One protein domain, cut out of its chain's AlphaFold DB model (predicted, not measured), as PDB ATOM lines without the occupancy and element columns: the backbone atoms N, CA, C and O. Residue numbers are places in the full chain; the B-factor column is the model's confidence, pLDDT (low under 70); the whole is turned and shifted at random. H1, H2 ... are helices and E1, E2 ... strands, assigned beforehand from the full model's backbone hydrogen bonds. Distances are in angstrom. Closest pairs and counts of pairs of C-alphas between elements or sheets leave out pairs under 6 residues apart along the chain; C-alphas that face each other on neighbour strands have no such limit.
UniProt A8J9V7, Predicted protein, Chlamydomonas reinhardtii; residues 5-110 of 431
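Overview. This is residues 5 to 110 of the 431 residues of the protein "Predicted protein" of Chlamydomonas reinhardtii (UniProt A8J9V7). With little regular structure, the domain is a twisted wall of five strands, E3 E2 E4 E5 E6, with H1 beside its E3 edge and long loops over one face. Named elements, in order H1 E1 E2 E3 E4 E5 E6, hold 36 of 106 printed residues; class and sheet are mixed. It is compact, radius of gyration of the C-alphas 13.0 A, spanning 36 by 29 by 24 A.

Arrangement. E4, residues 59 to 64, E5, 69 to 74, and E6, 92 to 94, form a meander of antiparallel hairpins: N 62 and O 71 are 2.9 A apart, N 72 and O 93 2.8 A. E2, residues 33 to 36, is antiparallel to E4, with N 33 and O 61 2.8 A apart. E3, residues 44 to 46, is parallel to E2, with N 45 and O 34 2.8 A apart. H1, residues 11 to 21, only grazes the sheet; its closest C-alphas with E3 are Cys 17 and Leu 45, 7.5 A. H1 has every O i to N i+4 pair within hydrogen-bond range. E1, residues 27 to 29, pairs with no named strand.

Along the chain. H1 runs 15.1 A from C-alpha 11 at (203.409, 208.691, 259.527), E4 15.4 A, E5 16.4 A; E6 ends at C-alpha 94 (180.035, 207.235, 249.980).

Size, cuts and confidence. The printed part has no cut. Links E3 to E4 and E5 to E6 are long. Residues 24 to 25 and 106 to 110 have pLDDT under 70.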
ATOM      1  N   LYS A   5     188.659 218.130 253.401       91.25
ATOM      2  CA  LYS A   5     190.108 217.927 253.456       91.25
ATOM      3  C   LYS A   5     190.449 216.493 253.827       91.25
ATOM      4  O   LYS A   5     189.829 215.925 254.724       91.25
ATOM      5  N   LEU A   6     191.449 215.919 253.160       91.00
ATOM      6  CA  LEU A   6     192.040 214.654 253.587       91.00
ATOM      7  C   LEU A   6     193.126 214.940 254.617       91.00
ATOM      8  O   LEU A   6     194.070 215.685 254.351       91.00
ATOM      9  N   VAL A   7     193.000 214.322 255.787       90.69
ATOM     10  CA  VAL A   7     193.989 214.432 256.859       90.69
ATOM     11  C   VAL A   7     194.815 213.144 256.887       90.69
ATOM     12  O   VAL A   7     194.238 212.071 257.078       90.69
ATOM     13  N   PRO A   8     196.146 213.203 256.686       89.31
ATOM     14  CA  PRO A   8     196.984 212.018 256.790       89.31
ATOM     15  C   PRO A   8     197.034 211.544 258.245       89.31
ATOM     16  O   PRO A   8     197.457 212.282 259.131       89.31
ATOM     17  N   THR A   9     196.601 210.309 258.495       85.88
ATOM     18  CA  THR A   9     196.541 209.731 259.848       85.88
ATOM     19  C   THR A   9     197.739 208.847 260.196       85.88
ATOM     20  O   THR A   9     197.994 208.632 261.376       85.88
ATOM     21  N   SER A  10     198.496 208.358 259.206       84.69
ATOM     22  CA  SER A  10     199.723 207.573 259.416       84.69
ATOM     23  C   SER A  10     200.983 208.392 259.124       84.69
ATOM     24  O   SER A  10     200.956 209.322 258.314       84.69
ATOM     25  N   LEU A  11     202.116 208.019 259.738       81.62
ATOM     26  CA  LEU A  11     203.409 208.691 259.527       81.62
ATOM     27  C   LEU A  11     203.813 208.698 258.046       81.62
ATOM     28  O   LEU A  11     204.241 209.724 257.520       81.62
ATOM     29  N   LEU A  12     203.622 207.568 257.362       83.00
ATOM     30  CA  LEU A  12     203.899 207.449 255.934       83.00
ATOM     31  C   LEU A  12     203.003 208.387 255.114       83.00
ATOM     32  O   LEU A  12     203.496 209.100 254.245       83.00
ATOM     33  N   ALA A  13     201.699 208.431 255.405       85.06
ATOM     34  CA  ALA A  13     200.788 209.341 254.718       85.06
ATOM     35  C   ALA A  13     201.183 210.808 254.950       85.06
ATOM     36  O   ALA A  13     201.156 211.597 254.006       85.06
ATOM     37  N   ALA A  14     201.600 211.162 256.170       85.81
ATOM     38  CA  ALA A  14     202.042 212.512 256.510       85.81
ATOM     39  C   ALA A  14     203.315 212.901 255.745       85.81
ATOM     40  O   ALA A  14     203.350 213.968 255.136       85.81
ATOM     41  N   GLN A  15     204.318 212.018 255.690       86.06
ATOM     42  CA  GLN A  15     205.553 212.246 254.931       86.06
ATOM     43  C   GLN A  15     205.293 212.391 253.430       86.06
ATOM     44  O   GLN A  15     205.830 213.299 252.801       86.06
ATOM     45  N   LEU A  16     204.441 211.538 252.854       87.06
ATOM     46  CA  LEU A  16     204.097 211.616 251.432       87.06
ATOM     47  C   LEU A  16     203.325 212.897 251.102       87.06
ATOM     48  O   LEU A  16     203.597 213.535 250.083       87.06
ATOM     49  N   CYS A  17     202.402 213.311 251.976       87.19
ATOM     50  CA  CYS A  17     201.710 214.588 251.824       87.19
ATOM     51  C   CYS A  17     202.685 215.766 251.957       87.19
ATOM     52  O   CYS A  17     202.642 216.673 251.132       87.19
ATOM     53  N   GLN A  18     203.613 215.727 252.917       87.25
ATOM     54  CA  GLN A  18     204.614 216.775 253.116       87.25
ATOM     55  C   GLN A  18     205.599 216.880 251.947       87.25
ATOM     56  O   GLN A  18     205.935 217.985 251.535       87.25
ATOM     57  N   GLN A  19     206.054 215.759 251.385       85.38
ATOM     58  CA  GLN A  19     206.943 215.768 250.220       85.38
ATOM     59  C   GLN A  19     206.268 216.382 248.997       85.38
ATOM     60  O   GLN A  19     206.900 217.133 248.257       85.38
ATOM     61  N   LYS A  20     204.990 216.054 248.770       85.12
ATOM     62  CA  LYS A  20     204.282 216.516 247.578       85.12
ATOM     63  C   LYS A  20     203.741 217.936 247.717       85.12
ATOM     64  O   LYS A  20     203.831 218.713 246.772       85.12
ATOM     65  N   PHE A  21     203.137 218.245 248.856       85.25
ATOM     66  CA  PHE A  21     202.397 219.486 249.052       85.25
ATOM     67  C   PHE A  21     203.137 220.480 249.969       85.25
ATOM     68  O   PHE A  21     202.802 221.659 249.982       85.25
ATOM     69  N   GLY A  22     204.192 220.059 250.669       85.19
ATOM     70  CA  GLY A  22     204.938 220.883 251.625       85.19
ATOM     71  C   GLY A  22     204.431 220.743 253.066       85.19
ATOM     72  O   GLY A  22     203.392 220.146 253.331       85.19
ATOM     73  N   SER A  23     205.171 221.312 254.024       73.31
ATOM     74  CA  SER A  23     204.897 221.214 255.473       73.31
ATOM     75  C   SER A  23     203.610 221.898 255.942       73.31
ATOM     76  O   SER A  23     203.169 221.651 257.060       73.31
ATOM     77  N   SER A  24     203.020 222.763 255.116       64.12
ATOM     78  CA  SER A  24     201.862 223.595 255.475       64.12
ATOM     79  C   SER A  24     200.653 223.381 254.567       64.12
ATOM     80  O   SER A  24     199.673 224.114 254.683       64.12
ATOM     81  N   ALA A  25     200.707 222.422 253.643       65.62
ATOM     82  CA  ALA A  25     199.637 222.250 252.677       65.62
ATOM     83  C   ALA A  25     198.596 221.241 253.154       65.62
ATOM     84  O   ALA A  25     198.853 220.045 253.291       65.62
ATOM     85  N   GLU A  26     197.389 221.751 253.370       79.31
ATOM     86  CA  GLU A  26     196.201 220.933 253.555       79.31
ATOM     87  C   GLU A  26     195.786 220.312 252.213       79.31
ATOM     88  O   GLU A  26     195.699 220.999 251.191       79.31
ATOM     89  N   LEU A  27     195.496 219.008 252.204       86.94
ATOM     90  CA  LEU A  27     195.005 218.310 251.017       86.94
ATOM     91  C   LEU A  27     193.506 218.596 250.860       86.94
ATOM     92  O   LEU A  27     192.652 217.856 251.352       86.94
ATOM     93  N   LEU A  28     193.196 219.720 250.213       89.94
ATOM     94  CA  LEU A  28     191.830 220.166 249.953       89.94
ATOM     95  C   LEU A  28     191.231 219.421 248.753       89.94
ATOM     96  O   LEU A  28     191.761 219.474 247.644       89.94
ATOM     97  N   LEU A  29     190.081 218.783 248.955       91.06
ATOM     98  CA  LEU A  29     189.314 218.129 247.901       91.06
ATOM     99  C   LEU A  29     188.449 219.169 247.180       91.06
ATOM    100  O   LEU A  29     187.368 219.531 247.640       91.06
ATOM    101  N   LYS A  30     188.954 219.691 246.057       89.94
ATOM    102  CA  LYS A  30     188.215 220.614 245.170       89.94
ATOM    103  C   LYS A  30     187.814 219.977 243.842       89.94
ATOM    104  O   LYS A  30     186.830 220.379 243.235       89.94
ATOM    105  N   VAL A  31     188.592 219.002 243.391       91.38
ATOM    106  CA  VAL A  31     188.438 218.298 242.115       91.38
ATOM    107  C   VAL A  31     188.705 216.804 242.333       91.38
ATOM    108  O   VAL A  31     189.194 216.436 243.406       91.38
ATOM    109  N   PRO A  32     188.394 215.928 241.358       93.94
ATOM    110  CA  PRO A  32     188.665 214.504 241.486       93.94
ATOM    111  C   PRO A  32     190.135 214.220 241.812       93.94
ATOM    112  O   PRO A  32     191.027 214.522 241.021       93.94
ATOM    113  N   PHE A  33     190.372 213.604 242.964       95.56
ATOM    114  CA  PHE A  33     191.695 213.340 243.506       95.56
ATOM    115  C   PHE A  33     192.086 211.880 243.276       95.56
ATOM    116  O   PHE A  33     191.318 210.972 243.599       95.56
ATOM    117  N   ARG A  34     193.272 211.621 242.713       96.94
ATOM    118  CA  ARG A  34     193.722 210.245 242.406       96.94
ATOM    119  C   ARG A  34     194.907 209.825 243.253       96.94
ATOM    120  O   ARG A  34     195.866 210.576 243.388       96.94
ATOM    121  N   ILE A  35     194.897 208.593 243.740       96.38
ATOM    122  CA  ILE A  35     195.981 208.041 244.558       96.38
ATOM    123  C   ILE A  35     196.543 206.798 243.868       96.38
ATOM    124  O   ILE A  35     195.780 205.974 243.369       96.38
ATOM    125  N   GLY A  36     197.868 206.646 243.816       96.12
ATOM    126  CA  GLY A  36     198.516 205.452 243.257       96.12
ATOM    127  C   GLY A  36     200.006 205.639 242.966       96.12
ATOM    128  O   GLY A  36     200.548 206.722 243.148       96.12
ATOM    129  N   ARG A  37     200.700 204.591 242.511       95.12
ATOM    130  CA  ARG A  37     202.145 204.683 242.186       95.12
ATOM    131  C   ARG A  37     202.457 205.420 240.877       95.12
ATOM    132  O   ARG A  37     203.492 206.075 240.748       95.12
ATOM    133  N   ASN A  38     201.541 205.331 239.915       94.25
ATOM    134  CA  ASN A  38     201.703 205.829 238.547       94.25
ATOM    135  C   ASN A  38     200.709 206.953 238.222       94.25
ATOM    136  O   ASN A  38     200.432 207.216 237.055       94.25
ATOM    137  N   VAL A  39     200.153 207.606 239.244       94.12
ATOM    138  CA  VAL A  39     199.333 208.805 239.054       94.12
ATOM    139  C   VAL A  39     200.232 210.031 238.894       94.12
ATOM    140  O   VAL A  39     201.277 210.151 239.539       94.12
ATOM    141  N   SER A  40     199.824 210.945 238.023       91.62
ATOM    142  CA  SER A  40     200.503 212.210 237.759       91.62
ATOM    143  C   SER A  40     199.481 213.343 237.702       91.62
ATOM    144  O   SER A  40     198.299 213.117 237.446       91.62
ATOM    145  N   GLY A  41     199.937 214.566 237.972       90.31
ATOM    146  CA  GLY A  41     199.102 215.766 237.971       90.31
ATOM    147  C   GLY A  41     199.010 216.457 239.337       90.31
ATOM    148  O   GLY A  41     199.464 215.897 240.348       90.31
ATOM    149  N   PRO A  42     198.448 217.678 239.359       88.12
ATOM    150  CA  PRO A  42     198.340 218.498 240.565       88.12
ATOM    151  C   PRO A  42     197.465 217.826 241.633       88.12
ATOM    152  O   PRO A  42     197.899 217.683 242.774       88.12
ATOM    153  N   ASP A  43     196.319 217.271 241.238       91.88
ATOM    154  CA  ASP A  43     195.316 216.690 242.145       91.88
ATOM    155  C   ASP A  43     195.492 215.180 242.311       91.88
ATOM    156  O   ASP A  43     194.584 214.367 242.125       91.88
ATOM    157  N   THR A  44     196.724 214.780 242.604       94.12
ATOM    158  CA  THR A  44     197.050 213.371 242.819       94.12
ATOM    159  C   THR A  44     197.919 213.177 244.050       94.12
ATOM    160  O   THR A  44     198.644 214.081 244.444       94.12
ATOM    161  N   LEU A  45     197.928 211.986 244.633       93.69
ATOM    162  CA  LEU A  45     198.936 211.560 245.599       93.69
ATOM    163  C   LEU A  45     199.723 210.408 244.984       93.69
ATOM    164  O   LEU A  45     199.230 209.280 244.889       93.69
ATOM    165  N   ARG A  46     200.941 210.717 244.524       93.75
ATOM    166  CA  ARG A  46     201.834 209.721 243.937       93.75
ATOM    167  C   ARG A  46     202.566 208.982 245.050       93.75
ATOM    168  O   ARG A  46     203.309 209.592 245.811       93.75
ATOM    169  N   LEU A  47     202.346 207.678 245.124       92.19
ATOM    170  CA  LEU A  47     203.014 206.786 246.064       92.19
ATOM    171  C   LEU A  47     204.381 206.352 245.489       92.19
ATOM    172  O   LEU A  47     204.484 206.206 244.267       92.19
ATOM    173  N   PRO A  48     205.416 206.125 246.323       90.19
ATOM    174  CA  PRO A  48     206.717 205.632 245.871       90.19
ATOM    175  C   PRO A  48     206.593 204.326 245.079       90.19
ATOM    176  O   PRO A  48     205.755 203.469 245.386       90.19
ATOM    177  N   ALA A  49     207.417 204.173 244.041       88.25
ATOM    178  CA  ALA A  49     207.342 203.034 243.123       88.25
ATOM    179  C   ALA A  49     207.622 201.696 243.834       88.25
ATOM    180  O   ALA A  49     207.070 200.657 243.450       88.25
ATOM    181  N   GLU A  50     208.424 201.764 244.898       87.75
ATOM    182  CA  GLU A  50     208.886 200.677 245.756       87.75
ATOM    183  C   GLU A  50     207.757 200.087 246.614       87.75
ATOM    184  O   GLU A  50     207.834 198.927 247.014       87.75
ATOM    185  N   LEU A  51     206.673 200.837 246.862       87.00
ATOM    186  CA  LEU A  51     205.517 200.364 247.630       87.00
ATOM    187  C   LEU A  51     204.595 199.501 246.754       87.00
ATOM    188  O   LEU A  51     203.459 199.867 246.442       87.00
ATOM    189  N   THR A  52     205.102 198.339 246.340       87.50
ATOM    190  CA  THR A  52     204.462 197.407 245.390       87.50
ATOM    191  C   THR A  52     203.073 196.931 245.815       87.50
ATOM    192  O   THR A  52     202.267 196.565 244.960       87.50
ATOM    193  N   GLN A  53     202.762 197.022 247.109       86.94
ATOM    194  CA  GLN A  53     201.445 196.770 247.694       86.94
ATOM    195  C   GLN A  53     200.335 197.727 247.225       86.94
ATOM    196  O   GLN A  53     199.158 197.423 247.405       86.94
ATOM    197  N   PHE A  54     200.664 198.865 246.613       93.56
ATOM    198  CA  PHE A  54     199.673 199.782 246.053       93.56
ATOM    199  C   PHE A  54     199.624 199.661 244.525       93.56
ATOM    200  O   PHE A  54     200.647 199.525 243.860       93.56
ATOM    201  N   SER A  55     198.443 199.727 243.912       95.06
ATOM    202  CA  SER A  55     198.328 199.734 242.446       95.06
ATOM    203  C   SER A  55     198.805 201.057 241.818       95.06
ATOM    204  O   SER A  55     198.896 202.093 242.480       95.06
ATOM    205  N   GLY A  56     199.129 201.028 240.518       95.06
ATOM    206  CA  GLY A  56     199.554 202.212 239.754       95.06
ATOM    207  C   GLY A  56     198.497 203.323 239.738       95.06
ATOM    208  O   GLY A  56     198.821 204.473 240.012       95.06
ATOM    209  N   SER A  57     197.237 202.952 239.513       95.88
ATOM    210  CA  SER A  57     196.045 203.734 239.851       95.88
ATOM    211  C   SER A  57     195.338 202.966 240.959       95.88
ATOM    212  O   SER A  57     194.890 201.846 240.721       95.88
ATOM    213  N   HIS A  58     195.354 203.485 242.184       96.75
ATOM    214  CA  HIS A  58     194.861 202.770 243.356       96.75
ATOM    215  C   HIS A  58     193.385 203.082 243.598       96.75
ATOM    216  O   HIS A  58     192.538 202.209 243.430       96.75
ATOM    217  N   CYS A  59     193.057 204.335 243.890       97.31
ATOM    218  CA  CYS A  59     191.679 204.788 244.045       97.31
ATOM    219  C   CYS A  59     191.512 206.222 243.542       97.31
ATOM    220  O   CYS A  59     192.491 206.959 243.352       97.31
ATOM    221  N   ARG A  60     190.256 206.608 243.313       97.25
ATOM    222  CA  ARG A  60     189.869 207.982 242.987       97.25
ATOM    223  C   ARG A  60     188.792 208.470 243.946       97.25
ATOM    224  O   ARG A  60     187.866 207.728 244.248       97.25
ATOM    225  N   ILE A  61     188.919 209.710 244.397       97.38
ATOM    226  CA  ILE A  61     187.950 210.399 245.249       97.38
ATOM    227  C   ILE A  61     187.340 211.519 244.418       97.38
ATOM    228  O   ILE A  61     188.075 212.313 243.837       97.38
ATOM    229  N   PHE A  62     186.021 211.581 244.315       96.56
ATOM    230  CA  PHE A  62     185.333 212.572 243.489       96.56
ATOM    231  C   PHE A  62     183.989 212.948 244.106       96.56
ATOM    232  O   PHE A  62     183.426 212.188 244.884       96.56
ATOM    233  N   TYR A  63     183.493 214.134 243.777       95.88
ATOM    234  CA  TYR A  63     182.191 214.608 244.232       95.88
ATOM    235  C   TYR A  63     181.135 214.286 243.173       95.88
ATOM    236  O   TYR A  63     181.332 214.610 241.998       95.88
ATOM    237  N   ASP A  64     180.046 213.637 243.579       95.19
ATOM    238  CA  ASP A  64     178.904 213.352 242.713       95.19
ATOM    239  C   ASP A  64     177.775 214.361 242.993       95.19
ATOM    240  O   ASP A  64     177.179 214.331 244.075       95.19
ATOM    241  N   PRO A  65     177.462 215.261 242.038       93.38
ATOM    242  CA  PRO A  65     176.451 216.294 242.231       93.38
ATOM    243  C   PRO A  65     175.021 215.740 242.287       93.38
ATOM    244  O   PRO A  65     174.132 216.449 242.744       93.38
ATOM    245  N   ASN A  66     174.776 214.506 241.827       94.88
ATOM    246  CA  ASN A  66     173.428 213.926 241.828       94.88
ATOM    247  C   ASN A  66     172.996 213.470 243.224       94.88
ATOM    248  O   ASN A  66     171.815 213.526 243.556       94.88
ATOM    249  N   VAL A  67     173.959 213.013 244.028       93.06
ATOM    250  CA  VAL A  67     173.751 212.569 245.415       93.06
ATOM    251  C   VAL A  67     174.282 213.573 246.440       93.06
ATOM    252  O   VAL A  67     174.174 213.323 247.634       93.06
ATOM    253  N   ASP A  68     174.850 214.694 245.976       92.62
ATOM    254  CA  ASP A  68     175.465 215.746 246.797       92.62
ATOM    255  C   ASP A  68     176.486 215.190 247.813       92.62
ATOM    256  O   ASP A  68     176.493 215.542 248.993       92.62
ATOM    257  N   GLN A  69     177.351 214.267 247.369       93.81
ATOM    258  CA  GLN A  69     178.264 213.553 248.265       93.81
ATOM    259  C   GLN A  69     179.632 213.266 247.634       93.81
ATOM    260  O   GLN A  69     179.764 213.039 246.430       93.81
ATOM    261  N   TRP A  70     180.673 213.247 248.472       95.31
ATOM    262  CA  TRP A  70     181.989 212.733 248.093       95.31
ATOM    263  C   TRP A  70     181.985 211.209 248.075       95.31
ATOM    264  O   TRP A  70     181.568 210.562 249.032       95.31
ATOM    265  N   LEU A  71     182.496 210.634 246.995       96.88
ATOM    266  CA  LEU A  71     182.591 209.201 246.779       96.88
ATOM    267  C   LEU A  71     184.054 208.789 246.609       96.88
ATOM    268  O   LEU A  71     184.873 209.541 246.075       96.88
ATOM    269  N   VAL A  72     184.373 207.565 247.020       97.56
ATOM    270  CA  VAL A  72     185.632 206.892 246.699       97.56
ATOM    271  C   VAL A  72     185.369 205.665 245.845       97.56
ATOM    272  O   VAL A  72     184.500 204.856 246.150       97.56
ATOM    273  N   GLU A  73     186.147 205.505 244.785       97.88
ATOM    274  CA  GLU A  73     186.101 204.328 243.925       97.88
ATOM    275  C   GLU A  73     187.443 203.606 243.932       97.88
ATOM    276  O   GLU A  73     188.503 204.199 243.690       97.88
ATOM    277  N   ASP A  74     187.379 202.304 244.204       97.19
ATOM    278  CA  ASP A  74     188.540 201.424 244.244       97.19
ATOM    279  C   ASP A  74     188.873 200.877 242.854       97.19
ATOM    280  O   ASP A  74     188.061 200.213 242.211       97.19
ATOM    281  N   THR A  75     190.109 201.094 242.410       96.06
ATOM    282  CA  THR A  75     190.654 200.507 241.172       96.06
ATOM    283  C   THR A  75     191.780 199.508 241.448       96.06
ATOM    284  O   THR A  75     192.303 198.881 240.518       96.06
ATOM    285  N   SER A  76     192.136 199.330 242.721       94.44
ATOM    286  CA  SER A  76     193.317 198.602 243.151       94.44
ATOM    287  C   SER A  76     193.146 197.081 243.118       94.44
ATOM    288  O   SER A  76     192.045 196.538 243.031       94.44
ATOM    289  N   THR A  77     194.275 196.377 243.188       93.31
ATOM    290  CA  THR A  77     194.310 194.914 243.341       93.31
ATOM    291  C   THR A  77     194.103 194.511 244.804       93.31
ATOM    292  O   THR A  77     193.396 193.548 245.089       93.31
ATOM    293  N   ASN A  78     194.688 195.274 245.732       91.38
ATOM    294  CA  ASN A  78     194.742 194.933 247.158       91.38
ATOM    295  C   ASN A  78     193.596 195.532 247.987       91.38
ATOM    296  O   ASN A  78     193.483 195.238 249.174       91.38
ATOM    297  N   GLY A  79     192.708 196.297 247.351       94.31
ATOM    298  CA  GLY A  79     191.507 196.859 247.951       94.31
ATOM    299  C   GLY A  79     191.727 198.214 248.620       94.31
ATOM    300  O   GLY A  79     192.735 198.445 249.288       94.31
ATOM    301  N   THR A  80     190.710 199.064 248.503       96.31
ATOM    302  CA  THR A  80     190.541 200.285 249.301       96.31
ATOM    303  C   THR A  80     189.491 200.035 250.387       96.31
ATOM    304  O   THR A  80     188.526 199.306 250.158       96.31
ATOM    305  N   TYR A  81     189.665 200.616 251.572       95.50
ATOM    306  CA  TYR A  81     188.790 200.417 252.725       95.50
ATOM    307  C   TYR A  81     188.325 201.761 253.295       95.50
ATOM    308  O   TYR A  81     189.140 202.675 253.424       95.50
ATOM    309  N   VAL A  82     187.050 201.860 253.664       95.31
ATOM    310  CA  VAL A  82     186.446 202.997 254.377       95.31
ATOM    311  C   VAL A  82     185.907 202.465 255.701       95.31
ATOM    312  O   VAL A  82     185.086 201.555 255.685       95.31
ATOM    313  N   ASP A  83     186.415 202.962 256.832       91.88
ATOM    314  CA  ASP A  83     186.060 202.481 258.184       91.88
ATOM    315  C   ASP A  83     186.110 200.947 258.308       91.88
ATOM    316  O   ASP A  83     185.171 200.290 258.745       91.88
ATOM    317  N   ASP A  84     187.220 200.370 257.840       90.12
ATOM    318  CA  ASP A  84     187.484 198.926 257.774       90.12
ATOM    319  C   ASP A  84     186.584 198.106 256.831       90.12
ATOM    320  O   ASP A  84     186.908 196.951 256.541       90.12
ATOM    321  N   ALA A  85     185.545 198.696 256.237       94.19
ATOM    322  CA  ALA A  85     184.757 198.069 255.185       94.19
ATOM    323  C   ALA A  85     185.476 198.171 253.832       94.19
ATOM    324  O   ALA A  85     185.923 199.240 253.417       94.19
ATOM    325  N   ARG A  86     185.598 197.050 253.116       95.56
ATOM    326  CA  ARG A  86     186.228 197.027 251.790       95.56
ATOM    327  C   ARG A  86     185.293 197.643 250.747       95.56
ATOM    328  O   ARG A  86     184.168 197.183 250.578       95.56
ATOM    329  N   VAL A  87     185.795 198.615 249.993       96.50
ATOM    330  CA  VAL A  87     185.135 199.148 248.798       96.50
ATOM    331  C   VAL A  87     185.230 198.101 247.690       96.50
ATOM    332  O   VAL A  87     186.315 197.597 247.391       96.50
ATOM    333  N   GLN A  88     184.099 197.735 247.088       96.00
ATOM    334  CA  GLN A  88     184.100 196.808 245.958       96.00
ATOM    335  C   GLN A  88     184.788 197.458 244.751       96.00
ATOM    336  O   GLN A  88     184.538 198.616 244.421       96.00
ATOM    337  N   ARG A  89     185.666 196.708 244.082       95.69
ATOM    338  CA  ARG A  89     186.435 197.216 242.942       95.69
ATOM    339  C   ARG A  89     185.506 197.679 241.814       95.69
ATOM    340  O   ARG A  89     184.652 196.914 241.376       95.69
ATOM    341  N   GLY A  90     185.718 198.900 241.327       94.12
ATOM    342  CA  GLY A  90     184.894 199.548 240.301       94.12
ATOM    343  C   GLY A  90     183.564 200.108 240.812       94.12
ATOM    344  O   GLY A  90     182.818 200.689 240.031       94.12
ATOM    345  N   CYS A  91     183.260 199.956 242.104       95.69
ATOM    346  CA  CYS A  91     182.094 200.557 242.737       95.69
ATOM    347  C   CYS A  91     182.506 201.807 243.520       95.69
ATOM    348  O   CYS A  91     183.580 201.856 244.124       95.69
ATOM    349  N   ALA A  92     181.627 202.806 243.522       95.75
ATOM    350  CA  ALA A  92     181.786 204.007 244.323       95.75
ATOM    351  C   ALA A  92     181.132 203.808 245.701       95.75
ATOM    352  O   ALA A  92     180.007 203.319 245.794       95.75
ATOM    353  N   MET A  93     181.841 204.179 246.764       97.19
ATOM    354  CA  MET A  93     181.350 204.177 248.139       97.19
ATOM    355  C   MET A  93     181.311 205.604 248.669       97.19
ATOM    356  O   MET A  93     182.254 206.373 248.478       97.19
ATOM    357  N   ALA A  94     180.219 205.947 249.339       96.00
ATOM    358  CA  ALA A  94     180.035 207.235 249.980       96.00
ATOM    359  C   ALA A  94     181.054 207.474 251.102       96.00
ATOM    360  O   ALA A  94     181.247 206.624 251.970       96.00
ATOM    361  N   LEU A  95     181.682 208.649 251.092       94.88
ATOM    362  CA  LEU A  95     182.502 209.145 252.189       94.88
ATOM    363  C   LEU A  95     181.644 210.042 253.084       94.88
ATOM    364  O   LEU A  95     180.956 210.947 252.607       94.88
ATOM    365  N   SER A  96     181.709 209.793 254.390       93.44
ATOM    366  CA  SER A  96     181.130 210.669 255.410       93.44
ATOM    367  C   SER A  96     182.244 211.404 256.156       93.44
ATOM    368  O   SER A  96     183.412 211.004 256.125       93.44
ATOM    369  N   GLU A  97     181.899 212.518 256.796       91.88
ATOM    370  CA  GLU A  97     182.858 213.259 257.608       91.88
ATOM    371  C   GLU A  97     183.358 212.372 258.761       91.88
ATOM    372  O   GLU A  97     182.576 211.701 259.429       91.88
ATOM    373  N   GLY A  98     184.677 212.338 258.966       90.88
ATOM    374  CA  GLY A  98     185.318 211.507 259.990       90.88
ATOM    375  C   GLY A  98     185.662 210.073 259.564       90.88
ATOM    376  O   GLY A  98     186.413 209.415 260.287       90.88
ATOM    377  N   CYS A  99     185.203 209.608 258.395       92.94
ATOM    378  CA  CYS A  99     185.551 208.282 257.877       92.94
ATOM    379  C   CYS A  99     187.060 208.132 257.627       92.94
ATOM    380  O   CYS A  99     187.744 209.052 257.165       92.94
ATOM    381  N   ARG A 100     187.585 206.929 257.866       92.31
ATOM    382  CA  ARG A 100     188.991 206.579 257.646       92.31
ATOM    383  C   ARG A 100     189.171 205.839 256.333       92.31
ATOM    384  O   ARG A 100     188.708 204.713 256.175       92.31
ATOM    385  N   LEU A 101     189.922 206.449 255.420       93.12
ATOM    386  CA  LEU A 101     190.326 205.827 254.164       93.12
ATOM    387  C   LEU A 101     191.657 205.076 254.331       93.12
ATOM    388  O   LEU A 101     192.679 205.681 254.651       93.12
ATOM    389  N   ARG A 102     191.666 203.769 254.056       91.94
ATOM    390  CA  ARG A 102     192.866 202.917 254.064       91.94
ATOM    391  C   ARG A 102     193.096 202.292 252.686       91.94
ATOM    392  O   ARG A 102     192.179 201.758 252.074       91.94
ATOM    393  N   LEU A 103     194.344 202.330 252.217       91.94
ATOM    394  CA  LEU A 103     194.733 201.924 250.856       91.94
ATOM    395  C   LEU A 103     195.236 200.468 250.741       91.94
ATOM    396  O   LEU A 103     195.686 200.057 249.684       91.94
ATOM    397  N   SER A 104     195.287 199.683 251.816       88.12
ATOM    398  CA  SER A 104     195.663 198.258 251.743       88.12
ATOM    399  C   SER A 104     195.349 197.529 253.051       88.12
ATOM    400  O   SER A 104     195.228 198.168 254.095       88.12
ATOM    401  N   SER A 105     195.300 196.194 253.018       79.75
ATOM    402  CA  SER A 105     195.284 195.316 254.199       79.75
ATOM    403  C   SER A 105     196.492 194.362 254.161       79.75
ATOM    404  O   SER A 105     196.795 193.881 253.064       79.75
ATOM    405  N   PRO A 106     197.186 194.067 255.289       63.66
ATOM    406  CA  PRO A 106     196.912 194.473 256.684       63.66
ATOM    407  C   PRO A 106     197.321 195.931 257.038       63.66
ATOM    408  O   PRO A 106     197.979 196.587 256.225       63.66
ATOM    409  N   PRO A 107     196.913 196.473 258.215       61.31
ATOM    410  CA  PRO A 107     197.259 197.829 258.671       61.31
ATOM    411  C   PRO A 107     198.779 198.032 258.767       61.31
ATOM    412  O   PRO A 107     199.482 197.201 259.332       61.31
ATOM    413  N   GLN A 108     199.292 199.142 258.227       59.34
ATOM    414  CA  GLN A 108     200.736 199.401 258.094       59.34
ATOM    415  C   GLN A 108     201.392 200.061 259.314       59.34
ATOM    416  O   GLN A 108     202.491 200.597 259.197       59.34
ATOM    417  N   ASP A 109     200.776 200.005 260.494       53.03
ATOM    418  CA  ASP A 109     201.336 200.652 261.690       53.03
ATOM    419  C   ASP A 109     202.602 199.953 262.233       53.03
ATOM    420  O   ASP A 109     203.177 200.392 263.223       53.03
ATOM    421  N   VAL A 110     203.088 198.894 261.569       48.47
ATOM    422  CA  VAL A 110     204.291 198.146 261.965       48.47
ATOM    423  C   VAL A 110     205.163 197.806 260.750       48.47
ATOM    424  O   VAL A 110     205.403 196.645 260.434       48.47
TER     425      VAL A 110